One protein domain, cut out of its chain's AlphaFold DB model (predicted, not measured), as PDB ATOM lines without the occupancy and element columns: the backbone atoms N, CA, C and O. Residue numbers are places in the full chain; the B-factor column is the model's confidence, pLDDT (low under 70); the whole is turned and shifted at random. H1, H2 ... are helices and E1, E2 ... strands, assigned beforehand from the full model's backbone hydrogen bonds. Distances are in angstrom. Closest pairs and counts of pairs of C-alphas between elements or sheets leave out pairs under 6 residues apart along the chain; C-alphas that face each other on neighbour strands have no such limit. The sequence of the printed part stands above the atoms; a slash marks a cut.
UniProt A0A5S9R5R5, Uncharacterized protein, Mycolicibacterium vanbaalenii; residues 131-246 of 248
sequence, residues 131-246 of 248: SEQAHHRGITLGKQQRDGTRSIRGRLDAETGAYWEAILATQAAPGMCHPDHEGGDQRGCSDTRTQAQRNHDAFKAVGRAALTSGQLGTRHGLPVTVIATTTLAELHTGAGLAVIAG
ATOM      1  N   SER A 131     207.351 157.932 258.540       59.28
ATOM      2  CA  SER A 131     207.766 158.086 257.143       59.28
ATOM      3  C   SER A 131     207.257 156.965 256.223       59.28
ATOM      4  O   SER A 131     206.775 157.242 255.125       59.28
ATOM      5  N   GLU A 132     207.271 155.706 256.666       58.78
ATOM      6  CA  GLU A 132     206.747 154.576 255.888       58.78
ATOM      7  C   GLU A 132     205.220 154.606 255.826       58.78
ATOM      8  O   GLU A 132     204.633 154.417 254.756       58.78
ATOM      9  N   GLN A 133     204.562 154.944 256.940       59.44
ATOM     10  CA  GLN A 133     203.112 155.162 256.970       59.44
ATOM     11  C   GLN A 133     202.703 156.279 256.001       59.44
ATOM     12  O   GLN A 133     201.752 156.130 255.226       59.44
ATOM     13  N   ALA A 134     203.485 157.362 255.963       61.38
ATOM     14  CA  ALA A 134     203.307 158.451 255.020       61.38
ATOM     15  C   ALA A 134     203.420 157.978 253.556       61.38
ATOM     16  O   ALA A 134     202.629 158.425 252.726       61.38
ATOM     17  N   HIS A 135     204.317 157.056 253.208       65.19
ATOM     18  CA  HIS A 135     204.425 156.544 251.833       65.19
ATOM     19  C   HIS A 135     203.274 155.617 251.411       65.19
ATOM     20  O   HIS A 135     203.003 155.483 250.216       65.19
ATOM     21  N   HIS A 136     202.571 154.998 252.359       68.94
ATOM     22  CA  HIS A 136     201.457 154.097 252.064       68.94
ATOM     23  C   HIS A 136     200.099 154.793 251.924       68.94
ATOM     24  O   HIS A 136     199.162 154.162 251.423       68.94
ATOM     25  N   ARG A 137     199.976 156.061 252.338       84.25
ATOM     26  CA  ARG A 137     198.721 156.818 252.237       84.25
ATOM     27  C   ARG A 137     198.446 157.274 250.802       84.25
ATOM     28  O   ARG A 137     199.336 157.737 250.095       84.25
ATOM     29  N   GLY A 138     197.191 157.188 250.378       88.06
ATOM     30  CA  GLY A 138     196.754 157.687 249.077       88.06
ATOM     31  C   GLY A 138     195.355 157.211 248.713       88.06
ATOM     32  O   GLY A 138     194.994 156.075 249.007       88.06
ATOM     33  N   ILE A 139     194.580 158.068 248.048       91.31
ATOM     34  CA  ILE A 139     193.248 157.757 247.512       91.31
ATOM     35  C   ILE A 139     193.292 157.939 245.998       91.31
ATOM     36  O   ILE A 139     193.703 158.981 245.499       91.31
ATOM     37  N   THR A 140     192.854 156.925 245.259       89.56
ATOM     38  CA  THR A 140     192.744 156.952 243.799       89.56
ATOM     39  C   THR A 140     191.288 156.775 243.385       89.56
ATOM     40  O   THR A 140     190.612 155.845 243.831       89.56
ATOM     41  N   LEU A 141     190.823 157.653 242.496       89.81
ATOM     42  CA  LEU A 141     189.538 157.532 241.813       89.81
ATOM     43  C   LEU A 141     189.765 156.937 240.420       89.81
ATOM     44  O   LEU A 141     190.534 157.470 239.621       89.81
ATOM     45  N   GLY A 142     189.103 155.819 240.134       86.50
ATOM     46  CA  GLY A 142     189.130 155.163 238.832       86.50
ATOM     47  C   GLY A 142     188.339 155.920 237.760       86.50
ATOM     48  O   GLY A 142     187.629 156.892 238.029       86.50
ATOM     49  N   LYS A 143     188.438 155.440 236.514       87.25
ATOM     50  CA  LYS A 143     187.638 155.951 235.389       87.25
ATOM     51  C   LYS A 143     186.143 155.718 235.638       87.25
ATOM     52  O   LYS A 143     185.769 154.743 236.290       87.25
ATOM     53  N   GLN A 144     185.302 156.591 235.081       87.44
ATOM     54  CA  GLN A 144     183.853 156.384 235.081       87.44
ATOM     55  C   GLN A 144     183.505 155.147 234.256       87.44
ATOM     56  O   GLN A 144     183.972 154.997 233.125       87.44
ATOM     57  N   GLN A 145     182.726 154.250 234.849       86.50
ATOM     58  CA  GLN A 145     182.187 153.079 234.181       86.50
ATOM     59  C   GLN A 145     180.957 153.451 233.348       86.50
ATOM     60  O   GLN A 145     180.431 154.563 233.432       86.50
ATOM     61  N   ARG A 146     180.504 152.512 232.510       82.31
ATOM     62  CA  ARG A 146     179.345 152.713 231.624       82.31
ATOM     63  C   ARG A 146     178.041 152.950 232.379       82.31
ATOM     64  O   ARG A 146     177.160 153.599 231.841       82.31
ATOM     65  N   ASP A 147     177.931 152.433 233.596       83.44
ATOM     66  CA  ASP A 147     176.785 152.638 234.486       83.44
ATOM     67  C   ASP A 147     176.824 153.994 235.222       83.44
ATOM     68  O   ASP A 147     175.937 154.298 236.014       83.44
ATOM     69  N   GLY A 148     177.853 154.814 234.977       79.19
ATOM     70  CA  GLY A 148     178.044 156.112 235.612       79.19
ATOM     71  C   GLY A 148     178.821 156.074 236.932       79.19
ATOM     72  O   GLY A 148     179.185 157.142 237.427       79.19
ATOM     73  N   THR A 149     179.141 154.894 237.476       86.25
ATOM     74  CA  THR A 149     179.866 154.746 238.750       86.25
ATOM     75  C   THR A 149     181.387 154.874 238.585       86.25
ATOM     76  O   THR A 149     181.930 154.799 237.480       86.25
ATOM     77  N   ARG A 150     182.115 155.096 239.689       88.06
ATOM     78  CA  ARG A 150     183.592 155.091 239.735       88.06
ATOM     79  C   ARG A 150     184.072 154.235 240.898       88.06
ATOM     80  O   ARG A 150     183.493 154.282 241.979       88.06
ATOM     81  N   SER A 151     185.162 153.497 240.695       90.38
ATOM     82  CA  SER A 151     185.846 152.833 241.804       90.38
ATOM     83  C   SER A 151     186.683 153.842 242.591       90.38
ATOM     84  O   SER A 151     187.368 154.683 242.011       90.38
ATOM     85  N   ILE A 152     186.648 153.739 243.914       91.62
ATOM     86  CA  ILE A 152     187.556 154.443 244.819       91.62
ATOM     87  C   ILE A 152     188.381 153.393 245.563       91.62
ATOM     88  O   ILE A 152     187.842 152.394 246.041       91.62
ATOM     89  N   ARG A 153     189.701 153.571 245.620       90.44
ATOM     90  CA  ARG A 153     190.595 152.695 246.387       90.44
ATOM     91  C   ARG A 153     191.713 153.518 246.998       90.44
ATOM     92  O   ARG A 153     192.216 154.438 246.365       90.44
ATOM     93  N   GLY A 154     192.126 153.157 248.203       89.38
ATOM     94  CA  GLY A 154     193.211 153.845 248.872       89.38
ATOM     95  C   GLY A 154     193.480 153.324 250.271       89.38
ATOM     96  O   GLY A 154     192.738 152.482 250.774       89.38
ATOM     97  N   ARG A 155     194.539 153.849 250.880       91.00
ATOM     98  CA  ARG A 155     194.834 153.721 252.308       91.00
ATOM     99  C   ARG A 155     194.851 155.116 252.921       91.00
ATOM    100  O   ARG A 155     195.429 156.032 252.337       91.00
ATOM    101  N   LEU A 156     194.180 155.266 254.057       89.31
ATOM    102  CA  LEU A 156     194.153 156.502 254.837       89.31
ATOM    103  C   LEU A 156     195.210 156.413 255.939       89.31
ATOM    104  O   LEU A 156     195.477 155.317 256.432       89.31
ATOM    105  N   ASP A 157     195.799 157.549 256.306       87.50
ATOM    106  CA  ASP A 157     196.528 157.655 257.570       87.50
ATOM    107  C   ASP A 157     195.544 157.677 258.754       87.50
ATOM    108  O   ASP A 157     194.322 157.739 258.572       87.50
ATOM    109  N   ALA A 158     196.075 157.575 259.974       85.38
ATOM    110  CA  ALA A 158     195.264 157.503 261.186       85.38
ATOM    111  C   ALA A 158     194.366 158.741 261.363       85.38
ATOM    112  O   ALA A 158     193.187 158.606 261.686       85.38
ATOM    113  N   GLU A 159     194.898 159.936 261.092       87.56
ATOM    114  CA  GLU A 159     194.169 161.200 261.213       87.56
ATOM    115  C   GLU A 159     193.004 161.285 260.211       87.56
ATOM    116  O   GLU A 159     191.853 161.495 260.597       87.56
ATOM    117  N   THR A 160     193.264 161.034 258.923       88.50
ATOM    118  CA  THR A 160     192.229 161.053 257.878       88.50
ATOM    119  C   THR A 160     191.186 159.961 258.109       88.50
ATOM    120  O   THR A 160     189.996 160.178 257.865       88.50
ATOM    121  N   GLY A 161     191.613 158.785 258.582       90.19
ATOM    122  CA  GLY A 161     190.721 157.701 258.984       90.19
ATOM    123  C   GLY A 161     189.760 158.131 260.091       90.19
ATOM    124  O   GLY A 161     188.552 157.971 259.930       90.19
ATOM    125  N   ALA A 162     190.279 158.757 261.152       91.50
ATOM    126  CA  ALA A 162     189.481 159.243 262.274       91.50
ATOM    127  C   ALA A 162     188.450 160.305 261.846       91.50
ATOM    128  O   ALA A 162     187.293 160.255 262.270       91.50
ATOM    129  N   TYR A 163     188.827 161.232 260.955       93.25
ATOM    130  CA  TYR A 163     187.889 162.220 260.408       93.25
ATOM    131  C   TYR A 163     186.734 161.564 259.656       93.25
ATOM    132  O   TYR A 163     185.568 161.885 259.903       93.25
ATOM    133  N   TRP A 164     187.032 160.627 258.755       93.62
ATOM    134  CA  TRP A 164     185.989 159.949 257.989       93.62
ATOM    135  C   TRP A 164     185.144 159.009 258.842       93.62
ATOM    136  O   TRP A 164     183.945 158.909 258.596       93.62
ATOM    137  N   GLU A 165     185.712 158.375 259.863       93.50
ATOM    138  CA  GLU A 165     184.952 157.566 260.817       93.50
ATOM    139  C   GLU A 165     183.917 158.414 261.567       93.50
ATOM    140  O   GLU A 165     182.731 158.075 261.567       93.50
ATOM    141  N   ALA A 166     184.324 159.565 262.112       93.00
ATOM    142  CA  ALA A 166     183.420 160.478 262.812       93.00
ATOM    143  C   ALA A 166     182.316 161.037 261.893       93.00
ATOM    144  O   ALA A 166     181.136 161.094 262.266       93.00
ATOM    145  N   ILE A 167     182.680 161.416 260.662       92.56
ATOM    146  CA  ILE A 167     181.735 161.906 259.652       92.56
ATOM    147  C   ILE A 167     180.721 160.818 259.290       92.56
ATOM    148  O   ILE A 167     179.518 161.081 259.300       92.56
ATOM    149  N   LEU A 168     181.177 159.599 258.984       92.12
ATOM    150  CA  LEU A 168     180.305 158.494 258.577       92.12
ATOM    151  C   LEU A 168     179.412 158.017 259.723       92.12
ATOM    152  O   LEU A 168     178.242 157.734 259.484       92.12
ATOM    153  N   ALA A 169     179.907 158.004 260.962       90.19
ATOM    154  CA  ALA A 169     179.090 157.684 262.132       90.19
ATOM    155  C   ALA A 169     177.854 158.595 262.243       90.19
ATOM    156  O   ALA A 169     176.782 158.146 262.644       90.19
ATOM    157  N   THR A 170     177.986 159.859 261.829       88.31
ATOM    158  CA  THR A 170     176.898 160.843 261.870       88.31
ATOM    159  C   THR A 170     176.060 160.832 260.589       88.31
ATOM    160  O   THR A 170     174.836 160.744 260.636       88.31
ATOM    161  N   GLN A 171     176.706 160.924 259.426       87.38
ATOM    162  CA  GLN A 171     176.044 161.166 258.138       87.38
ATOM    163  C   GLN A 171     175.571 159.884 257.439       87.38
ATOM    164  O   GLN A 171     174.699 159.959 256.576       87.38
ATOM    165  N   ALA A 172     176.118 158.718 257.801       89.19
ATOM    166  CA  ALA A 172     175.704 157.405 257.291       89.19
ATOM    167  C   ALA A 172     174.851 156.613 258.305       89.19
ATOM    168  O   ALA A 172     174.606 155.411 258.124       89.19
ATOM    169  N   ALA A 173     174.389 157.263 259.378       87.56
ATOM    170  CA  ALA A 173     173.397 156.692 260.282       87.56
ATOM    171  C   ALA A 173     172.077 156.395 259.531       87.56
ATOM    172  O   ALA A 173     171.786 157.050 258.524       87.56
ATOM    173  N   PRO A 174     171.277 155.403 259.966       85.62
ATOM    174  CA  PRO A 174     169.989 155.105 259.337       85.62
ATOM    175  C   PRO A 174     169.098 156.355 259.225       85.62
ATOM    176  O   PRO A 174     168.933 157.085 260.199       85.62
ATOM    177  N   GLY A 175     168.544 156.602 258.038       79.62
ATOM    178  CA  GLY A 175     167.703 157.760 257.713       79.62
ATOM    179  C   GLY A 175     168.464 159.014 257.260       79.62
ATOM    180  O   GLY A 175     167.850 159.931 256.721       79.62
ATOM    181  N   MET A 176     169.794 159.061 257.411       84.00
ATOM    182  CA  MET A 176     170.607 160.223 257.025       84.00
ATOM    183  C   MET A 176     171.015 160.184 255.548       84.00
ATOM    184  O   MET A 176     171.178 159.113 254.956       84.00
ATOM    185  N   CYS A 177     171.183 161.366 254.942       81.25
ATOM    186  CA  CYS A 177     171.612 161.547 253.548       81.25
ATOM    187  C   CYS A 177     170.815 160.698 252.536       81.25
ATOM    188  O   CYS A 177     171.394 160.109 251.628       81.25
ATOM    189  N   HIS A 178     169.498 160.558 252.708       80.69
ATOM    190  CA  HIS A 178     168.685 159.737 251.810       80.69
ATOM    191  C   HIS A 178     168.482 160.429 250.446       80.69
ATOM    192  O   HIS A 178     168.063 161.586 250.427       80.69
ATOM    193  N   PRO A 179     168.749 159.764 249.302       70.06
ATOM    194  CA  PRO A 179     168.625 160.389 247.981       70.06
ATOM    195  C   PRO A 179     167.180 160.755 247.619       70.06
ATOM    196  O   PRO A 179     166.967 161.754 246.939       70.06
ATOM    197  N   ASP A 180     166.202 159.990 248.108       67.62
ATOM    198  CA  ASP A 180     164.779 160.203 247.797       67.62
ATOM    199  C   ASP A 180     164.123 161.327 248.624       67.62
ATOM    200  O   ASP A 180     162.929 161.591 248.479       67.62
ATOM    201  N   HIS A 181     164.881 161.998 249.502       62.16
ATOM    202  CA  HIS A 181     164.343 162.991 250.432       62.16
ATOM    203  C   HIS A 181     165.249 164.223 250.544       62.16
ATOM    204  O   HIS A 181     166.231 164.238 251.285       62.16
ATOM    205  N   GLU A 182     164.885 165.303 249.852       51.84
ATOM    206  CA  GLU A 182     165.498 166.612 250.081       51.84
ATOM    207  C   GLU A 182     164.859 167.279 251.317       51.84
ATOM    208  O   GLU A 182     163.775 167.847 251.239       51.84
ATOM    209  N   GLY A 183     165.533 167.209 252.475       53.78
ATOM    210  CA  GLY A 183     165.340 168.180 253.568       53.78
ATOM    211  C   GLY A 183     164.411 167.831 254.745       53.78
ATOM    212  O   GLY A 183     163.697 168.718 255.205       53.78
ATOM    213  N   GLY A 184     164.444 166.619 255.317       50.00
ATOM    214  CA  GLY A 184     163.726 166.343 256.579       50.00
ATOM    215  C   GLY A 184     164.297 165.198 257.421       50.00
ATOM    216  O   GLY A 184     164.680 164.166 256.875       50.00
ATOM    217  N   ASP A 185     164.342 165.386 258.749       53.34
ATOM    218  CA  ASP A 185     164.736 164.375 259.744       53.34
ATOM    219  C   ASP A 185     163.671 163.262 259.802       53.34
ATOM    220  O   ASP A 185     162.531 163.501 260.201       53.34
ATOM    221  N   GLN A 186     164.038 162.051 259.373       57.09
ATOM    222  CA  GLN A 186     163.189 160.857 259.430       57.09
ATOM    223  C   GLN A 186     163.757 159.795 260.379       57.09
ATOM    224  O   GLN A 186     163.776 158.602 260.058       57.09
ATOM    225  N   ARG A 187     164.203 160.199 261.575       53.75
ATOM    226  CA  ARG A 187     164.377 159.262 262.698       53.75
ATOM    227  C   ARG A 187     163.123 158.384 262.839       53.75
ATOM    228  O   ARG A 187     162.099 158.841 263.336       53.75
ATOM    229  N   GLY A 188     163.204 157.126 262.400       53.56
ATOM    230  CA  GLY A 188     162.146 156.125 262.579       53.56
ATOM    231  C   GLY A 188     161.591 155.464 261.312       53.56
ATOM    232  O   GLY A 188     160.842 154.502 261.456       53.56
ATOM    233  N   CYS A 189     161.954 155.888 260.093       59.22
ATOM    234  CA  CYS A 189     161.669 155.065 258.909       59.22
ATOM    235  C   CYS A 189     162.673 153.900 258.831       59.22
ATOM    236  O   CYS A 189     163.856 154.084 259.127       59.22
ATOM    237  N   SER A 190     162.226 152.693 258.466       66.81
ATOM    238  CA  SER A 190     163.124 151.544 258.311       66.81
ATOM    239  C   SER A 190     164.026 151.763 257.097       66.81
ATOM    240  O   SER A 190     163.633 151.481 255.967       66.81
ATOM    241  N   ASP A 191     165.222 152.298 257.324       78.88
ATOM    242  CA  ASP A 191     166.215 152.495 256.272       78.88
ATOM    243  C   ASP A 191     166.660 151.132 255.722       78.88
ATOM    244  O   ASP A 191     167.346 150.364 256.401       78.88
ATOM    245  N   THR A 192     166.240 150.812 254.497       84.69
ATOM    246  CA  THR A 192     166.543 149.535 253.836       84.69
ATOM    247  C   THR A 192     167.895 149.542 253.120       84.69
ATOM    248  O   THR A 192     168.274 148.528 252.529       84.69
ATOM    249  N   ARG A 193     168.637 150.660 253.129       86.31
ATOM    250  CA  ARG A 193     169.945 150.764 252.472       86.31
ATOM    251  C   ARG A 193     171.013 150.011 253.259       86.31
ATOM    252  O   ARG A 193     171.123 150.096 254.486       86.31
ATOM    253  N   THR A 194     171.890 149.333 252.528       92.00
ATOM    254  CA  THR A 194     173.097 148.729 253.104       92.00
ATOM    255  C   THR A 194     174.004 149.803 253.717       92.00
ATOM    256  O   THR A 194     173.991 150.963 253.300       92.00
ATOM    257  N   GLN A 195     174.854 149.425 254.680       91.94
ATOM    258  CA  GLN A 195     175.825 150.362 255.267       91.94
ATOM    259  C   GLN A 195     176.744 150.982 254.198       91.94
ATOM    260  O   GLN A 195     177.067 152.161 254.275       91.94
ATOM    261  N   ALA A 196     177.117 150.218 253.166       92.50
ATOM    262  CA  ALA A 196     177.929 150.721 252.059       92.50
ATOM    263  C   ALA A 196     177.205 151.803 251.236       92.50
ATOM    264  O   ALA A 196     177.821 152.806 250.882       92.50
ATOM    265  N   GLN A 197     175.903 151.638 250.976       91.50
ATOM    266  CA  GLN A 197     175.081 152.654 250.303       91.50
ATOM    267  C   GLN A 197     174.931 153.917 251.163       91.50
ATOM    268  O   GLN A 197     175.129 155.018 250.660       91.50
ATOM    269  N   ARG A 198     174.693 153.771 252.473       91.81
ATOM    270  CA  ARG A 198     174.649 154.915 253.401       91.81
ATOM    271  C   ARG A 198     175.979 155.662 253.456       91.81
ATOM    272  O   ARG A 198     175.995 156.889 253.424       91.81
ATOM    273  N   ASN A 199     177.098 154.936 253.465       92.12
ATOM    274  CA  ASN A 199     178.425 155.541 253.400       92.12
ATOM    275  C   ASN A 199     178.619 156.309 252.085       92.12
ATOM    276  O   ASN A 199     179.079 157.444 252.115       92.12
ATOM    277  N   HIS A 200     178.240 155.730 250.941       92.38
ATOM    278  CA  HIS A 200     178.290 156.415 249.645       92.38
ATOM    279  C   HIS A 200     177.505 157.737 249.661       92.38
ATOM    280  O   HIS A 200     178.022 158.772 249.231       92.38
ATOM    281  N   ASP A 201     176.284 157.723 250.189       91.19
ATOM    282  CA  ASP A 201     175.440 158.914 250.223       91.19
ATOM    283  C   ASP A 201     175.981 159.977 251.188       91.19
ATOM    284  O   ASP A 201     175.962 161.166 250.868       91.19
ATOM    285  N   ALA A 202     176.556 159.558 252.318       90.56
ATOM    286  CA  ALA A 202     177.280 160.440 253.228       90.56
ATOM    287  C   ALA A 202     178.502 161.088 252.552       90.56
ATOM    288  O   ALA A 202     178.680 162.303 252.640       90.56
ATOM    289  N   PHE A 203     179.306 160.319 251.808       92.12
ATOM    290  CA  PHE A 203     180.417 160.852 251.003       92.12
ATOM    291  C   PHE A 203     179.928 161.902 249.993       92.12
ATOM    292  O   PHE A 203     180.530 162.970 249.863       92.12
ATOM    293  N   LYS A 204     178.811 161.632 249.306       90.56
ATOM    294  CA  LYS A 204     178.180 162.573 248.369       90.56
ATOM    295  C   LYS A 204     177.694 163.842 249.075       90.56
ATOM    296  O   LYS A 204     177.920 164.937 248.561       90.56
ATOM    297  N   ALA A 205     177.047 163.714 250.232       88.88
ATOM    298  CA  ALA A 205     176.534 164.841 251.008       88.88
ATOM    299  C   ALA A 205     177.662 165.742 251.524       88.88
ATOM    300  O   ALA A 205     177.587 166.958 251.374       88.88
ATOM    301  N   VAL A 206     178.741 165.151 252.042       90.19
ATOM    302  CA  VAL A 206     179.930 165.877 252.512       90.19
ATOM    303  C   VAL A 206     180.632 166.586 251.356       90.19
ATOM    304  O   VAL A 206     180.948 167.768 251.465       90.19
ATOM    305  N   GLY A 207     180.816 165.910 250.217       88.00
ATOM    306  CA  GLY A 207     181.395 166.527 249.020       88.00
ATOM    307  C   GLY A 207     180.551 167.690 248.491       88.00
ATOM    308  O   GLY A 207     181.090 168.741 248.147       88.00
ATOM    309  N   ARG A 208     179.219 167.542 248.489       86.50
ATOM    310  CA  ARG A 208     178.288 168.625 248.147       86.50
ATOM    311  C   ARG A 208     178.417 169.789 249.129       86.50
ATOM    312  O   ARG A 208     178.591 170.913 248.674       86.50
ATOM    313  N   ALA A 209     178.387 169.519 250.435       85.69
ATOM    314  CA  ALA A 209     178.521 170.532 251.476       85.69
ATOM    315  C   ALA A 209     179.838 171.314 251.343       85.69
ATOM    316  O   ALA A 209     179.826 172.540 251.423       85.69
ATOM    317  N   ALA A 210     180.947 170.623 251.057       86.56
ATOM    318  CA  ALA A 210     182.249 171.240 250.818       86.56
ATOM    319  C   ALA A 210     182.261 172.123 249.558       86.56
ATOM    320  O   ALA A 210     182.783 173.232 249.596       86.56
ATOM    321  N   LEU A 211     181.649 171.682 248.452       84.69
ATOM    322  CA  LEU A 211     181.512 172.504 247.239       84.69
ATOM    323  C   LEU A 211     180.664 173.757 247.483       84.69
ATOM    324  O   LEU A 211     180.988 174.830 246.980       84.69
ATOM    325  N   THR A 212     179.603 173.641 248.280       82.38
ATOM    326  CA  THR A 212     178.703 174.761 248.586       82.38
ATOM    327  C   THR A 212     179.196 175.671 249.709       82.38
ATOM    328  O   THR A 212     178.670 176.768 249.854       82.38
ATOM    329  N   SER A 213     180.194 175.258 250.500       84.38
ATOM    330  CA  SER A 213     180.684 176.048 251.641       84.38
ATOM    331  C   SER A 213     181.446 177.308 251.224       84.38
ATOM    332  O   SER A 213     181.685 178.182 252.054       84.38
ATOM    333  N   GLY A 214     181.875 177.392 249.959       78.50
ATOM    334  CA  GLY A 214     182.723 178.475 249.457       78.50
ATOM    335  C   GLY A 214     184.172 178.425 249.964       78.50
ATOM    336  O   GLY A 214     184.961 179.299 249.623       78.50
ATOM    337  N   GLN A 215     184.548 177.406 250.746       80.12
ATOM    338  CA  GLN A 215     185.877 177.300 251.368       80.12
ATOM    339  C   GLN A 215     186.911 176.558 250.508       80.12
ATOM    340  O   GLN A 215     188.096 176.584 250.829       80.12
ATOM    341  N   LEU A 216     186.504 175.927 249.399       74.81
ATOM    342  CA  LEU A 216     187.404 175.159 248.518       74.81
ATOM    343  C   LEU A 216     188.309 176.022 247.614       74.81
ATOM    344  O   LEU A 216     189.039 175.484 246.781       74.81
ATOM    345  N   GLY A 217     188.302 177.347 247.789       73.88
ATOM    346  CA  GLY A 217     189.145 178.278 247.041       73.88
ATOM    347  C   GLY A 217     188.859 178.286 245.533       73.88
ATOM    348  O   GLY A 217     187.768 177.938 245.076       73.88
ATOM    349  N   THR A 218     189.852 178.706 244.746       75.69
ATOM    350  CA  THR A 218     189.774 178.763 243.276       75.69
ATOM    351  C   THR A 218     190.820 177.862 242.627       75.69
ATOM    352  O   THR A 218     191.980 177.880 243.043       75.69
ATOM    353  N   ARG A 219     190.461 177.153 241.550       70.69
ATOM    354  CA  ARG A 219     191.401 176.421 240.680       70.69
ATOM    355  C   ARG A 219     191.479 177.157 239.340       70.69
ATOM    356  O   ARG A 219     190.456 177.367 238.700       70.69
ATOM    357  N   HIS A 220     192.674 177.598 238.937       69.00
ATOM    358  CA  HIS A 220     192.884 178.441 237.743       69.00
ATOM    359  C   HIS A 220     192.018 179.722 237.701       69.00
ATOM    360  O   HIS A 220     191.561 180.134 236.639       69.00
ATOM    361  N   GLY A 221     191.779 180.357 238.856       68.44
ATOM    362  CA  GLY A 221     191.011 181.609 238.953       68.44
ATOM    363  C   GLY A 221     189.487 181.451 238.892       68.44
ATOM    364  O   GLY A 221     188.777 182.448 238.979       68.44
ATOM    365  N   LEU A 222     188.978 180.219 238.790       67.94
ATOM    366  CA  LEU A 222     187.549 179.910 238.822       67.94
ATOM    367  C   LEU A 222     187.188 179.163 240.115       67.94
ATOM    368  O   LEU A 222     188.000 178.370 240.610       67.94
ATOM    369  N   PRO A 223     185.988 179.384 240.681       67.12
ATOM    370  CA  PRO A 223     185.507 178.588 241.802       67.12
ATOM    371  C   PRO A 223     185.399 177.115 241.393       67.12
ATOM    372  O   PRO A 223     185.056 176.797 240.250       67.12
ATOM    373  N   VAL A 224     185.688 176.207 242.328       71.69
ATOM    374  CA  VAL A 224     185.588 174.759 242.092       71.69
ATOM    375  C   VAL A 224     184.143 174.409 241.720       71.69
ATOM    376  O   VAL A 224     183.257 174.392 242.568       71.69
ATOM    377  N   THR A 225     183.909 174.150 240.432       66.62
ATOM    378  CA  THR A 225     182.579 173.904 239.855       66.62
ATOM    379  C   THR A 225     182.558 172.536 239.181       66.62
ATOM    380  O   THR A 225     183.488 172.180 238.457       66.62
ATOM    381  N   VAL A 226     181.499 171.756 239.406       69.88
ATOM    382  CA  VAL A 226     181.300 170.466 238.731       69.88
ATOM    383  C   VAL A 226     180.632 170.713 237.382       69.88
ATOM    384  O   VAL A 226     179.514 171.219 237.333       69.88
ATOM    385  N   ILE A 227     181.300 170.337 236.290       69.81
ATOM    386  CA  ILE A 227     180.736 170.403 234.938       69.81
ATOM    387  C   ILE A 227     180.279 168.999 234.538       69.81
ATOM    388  O   ILE A 227     181.071 168.055 234.499       69.81
ATOM    389  N   ALA A 228     178.991 168.867 234.235       67.50
ATOM    390  CA  ALA A 228     178.404 167.647 233.702       67.50
ATOM    391  C   ALA A 228     178.031 167.864 232.233       67.50
ATOM    392  O   ALA A 228     177.337 168.822 231.897       67.50
ATOM    393  N   THR A 229     178.490 166.974 231.358       68.62
ATOM    394  CA  THR A 229     178.108 166.948 229.942       68.62
ATOM    395  C   THR A 229     177.099 165.830 229.717       68.62
ATOM    396  O   THR A 229     177.365 164.681 230.068       68.62
ATOM    397  N   THR A 230     175.953 166.167 229.133       71.94
ATOM    398  CA  THR A 230     174.872 165.239 228.768       71.94
ATOM    399  C   THR A 230     174.311 165.625 227.400       71.94
ATOM    400  O   THR A 230     174.582 166.733 226.923       71.94
ATOM    401  N   THR A 231     173.545 164.750 226.746       75.50
ATOM    402  CA  THR A 231     172.864 165.136 225.503       75.50
ATOM    403  C   THR A 231     171.615 165.973 225.791       75.50
ATOM    404  O   THR A 231     170.953 165.823 226.817       75.50
ATOM    405  N   LEU A 232     171.267 166.874 224.867       75.12
ATOM    406  CA  LEU A 232     170.080 167.728 224.992       75.12
ATOM    407  C   LEU A 232     168.782 166.900 225.075       75.12
ATOM    408  O   LEU A 232     167.870 167.255 225.817       75.12
ATOM    409  N   ALA A 233     168.720 165.779 224.349       72.44
ATOM    410  CA  ALA A 233     167.591 164.853 224.395       72.44
ATOM    411  C   ALA A 233     167.424 164.234 225.793       72.44
ATOM    412  O   ALA A 233     166.323 164.276 226.330       72.44
ATOM    413  N   GLU A 234     168.515 163.755 226.404       68.50
ATOM    414  CA  GLU A 234     168.531 163.185 227.763       68.50
ATOM    415  C   GLU A 234     168.165 164.207 228.849       68.50
ATOM    416  O   GLU A 234     167.526 163.866 229.847       68.50
ATOM    417  N   LEU A 235     168.538 165.476 228.650       71.75
ATOM    418  CA  LEU A 235     168.143 166.569 229.538       71.75
ATOM    419  C   LEU A 235     166.633 166.842 229.456       71.75
ATOM    420  O   LEU A 235     165.985 167.029 230.483       71.75
ATOM    421  N   HIS A 236     166.061 166.836 228.248       66.50
ATOM    422  CA  HIS A 236     164.627 167.057 228.046       66.50
ATOM    423  C   HIS A 236     163.758 165.882 228.502       66.50
ATOM    424  O   HIS A 236     162.648 166.107 228.978       66.50
ATOM    425  N   THR A 237     164.244 164.645 228.389       69.38
ATOM    426  CA  THR A 237     163.534 163.458 228.888       69.38
ATOM    427  C   THR A 237     163.625 163.297 230.404       69.38
ATOM    428  O   THR A 237     162.957 162.425 230.952       69.38
ATOM    429  N   GLY A 238     164.442 164.107 231.092       53.53
ATOM    430  CA  GLY A 238     164.676 163.992 232.536       53.53
ATOM    431  C   GLY A 238     165.365 162.683 232.940       53.53
ATOM    432  O   GLY A 238     165.352 162.315 234.112       53.53
ATOM    433  N   ALA A 239     165.940 161.967 231.973       54.91
ATOM    434  CA  ALA A 239     166.527 160.647 232.148       54.91
ATOM    435  C   ALA A 239     167.690 160.465 231.163       54.91
ATOM    436  O   ALA A 239     167.505 160.586 229.952       54.91
ATOM    437  N   GLY A 240     168.877 160.165 231.699       58.84
ATOM    438  CA  GLY A 240     170.107 159.904 230.946       58.84
ATOM    439  C   GLY A 240     171.344 159.881 231.851       58.84
ATOM    440  O   GLY A 240     171.267 160.246 233.026       58.84
ATOM    441  N   LEU A 241     172.485 159.433 231.318       67.38
ATOM    442  CA  LEU A 241     173.757 159.374 232.049       67.38
ATOM    443  C   LEU A 241     174.670 160.523 231.615       67.38
ATOM    444  O   LEU A 241     175.150 160.556 230.485       67.38
ATOM    445  N   ALA A 242     174.965 161.441 232.537       64.81
ATOM    446  CA  ALA A 242     175.919 162.514 232.286       64.81
ATOM    447  C   ALA A 242     177.359 162.060 232.574       64.81
ATOM    448  O   ALA A 242     177.658 161.454 233.610       64.81
ATOM    449  N   VAL A 243     178.278 162.418 231.679       70.94
ATOM    450  CA  VAL A 243     179.716 162.288 231.932       70.94
ATOM    451  C   VAL A 243     180.167 163.512 232.719       70.94
ATOM    452  O   VAL A 243     179.947 164.648 232.301       70.94
ATOM    453  N   ILE A 244     180.797 163.280 233.871       67.38
ATOM    454  CA  ILE A 244     181.310 164.359 234.720       67.38
ATOM    455  C   ILE A 244     182.781 164.592 234.383       67.38
ATOM    456  O   ILE A 244     183.630 163.715 234.598       67.38
ATOM    457  N   ALA A 245     183.080 165.794 233.897       60.69
ATOM    458  CA  ALA A 245     184.442 166.252 233.698       60.69
ATOM    459  C   ALA A 245     184.922 166.947 234.980       60.69
ATOM    460  O   ALA A 245     184.409 167.992 235.377       60.69
ATOM    461  N   GLY A 246     185.924 166.359 235.633       54.56
ATOM    462  CA  GLY A 246     186.750 167.107 236.573       54.56
ATOM    463  C   GLY A 246     187.731 167.899 235.732       54.56
ATOM    464  O   GLY A 246     188.535 167.282 235.039       54.56
TER     465      GLY A 246
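This is residues 131 to 246 of the 248 residues of an uncharacterized protein of Mycolicibacterium vanbaalenii (UniProt A0A5S9R5R5). The model is a loose frame of two helices and two separate two-strand ribbons: one end of H2 meets the side of the long helix H3 to make a T, the longer ribbon, the hairpin E1 and E2, is joined to the other end of H2 by a tight link from E2 and stands clear of H3, and the short ribbon E3 and E4 stands clear of H2, with E4 also clear of H3. Short helices lie at the far ends, H1 before E1 and H4 between E3 and E4, and the loop tip at residues 217 to 222 sticks out. The printed part has 116 residues, with four named helices and four named strands in the order H1 E1 E2 H2 H3 E3 H4 E4; each sheet is an antiparallel pair, and the class is mixed, helices and strands. The whole is loose, with a radius of gyration of the C-alphas of 17.0 A and spans of 52 by 45 by 30 A.

H1, residues 131 to 136, is joined by a tight link to E1, residues 138 to 144. E1 and E2, residues 150 to 155, form an antiparallel hairpin with 169 degrees between their directions; N 140 and O 153 are within hydrogen-bond range at 2.8 A, as are N 155 and O 138 at 2.9 A. H2, residues 158 to 171, touches H3, residues 195 to 212, with residues 167 to 171 alone, and H3 touches H2 with residues 198 to 203 alone. Their closest C-alphas, those of Gln 171 and Ala 202, are 5.1 A apart, and their lines are about perpendicular at 81 degrees. E1 and E2 are both apart from H3. E3, residues 227 to 229, and E4, residues 243 to 245, are antiparallel neighbours at 145 degrees, with N 229 and O 243 at 2.9 A. H4, residues 232 to 236, is apart from H3. In H1, H2, H3 and H4 every O i to N i+4 pair is within hydrogen-bond range.

H1 begins at C-alpha 131, (207.766, 158.086, 257.143). E1 is 19.1 A long from first to last C-alpha, E2 16.9 A, H2 19.8 A and H3 25.5 A. H3 begins at C-alpha 195, (175.825, 150.362, 255.267). E4 ends at C-alpha 245, (184.442, 166.252, 233.698).

The C-alphas farthest apart, those of Ser 131 and His 236, are 52.8 A apart. The printed part has no cut. The links H2 to H3, 23 residues, and H3 to E3, 14 residues, are long; in the second, residues 218 to 219 pair antiparallel with residues 222 to 223. The mean pLDDT of the printed part is 78.2, and 37 residues are under 70, among them residues 131 to 136, 180 to 190 and 236 to 242.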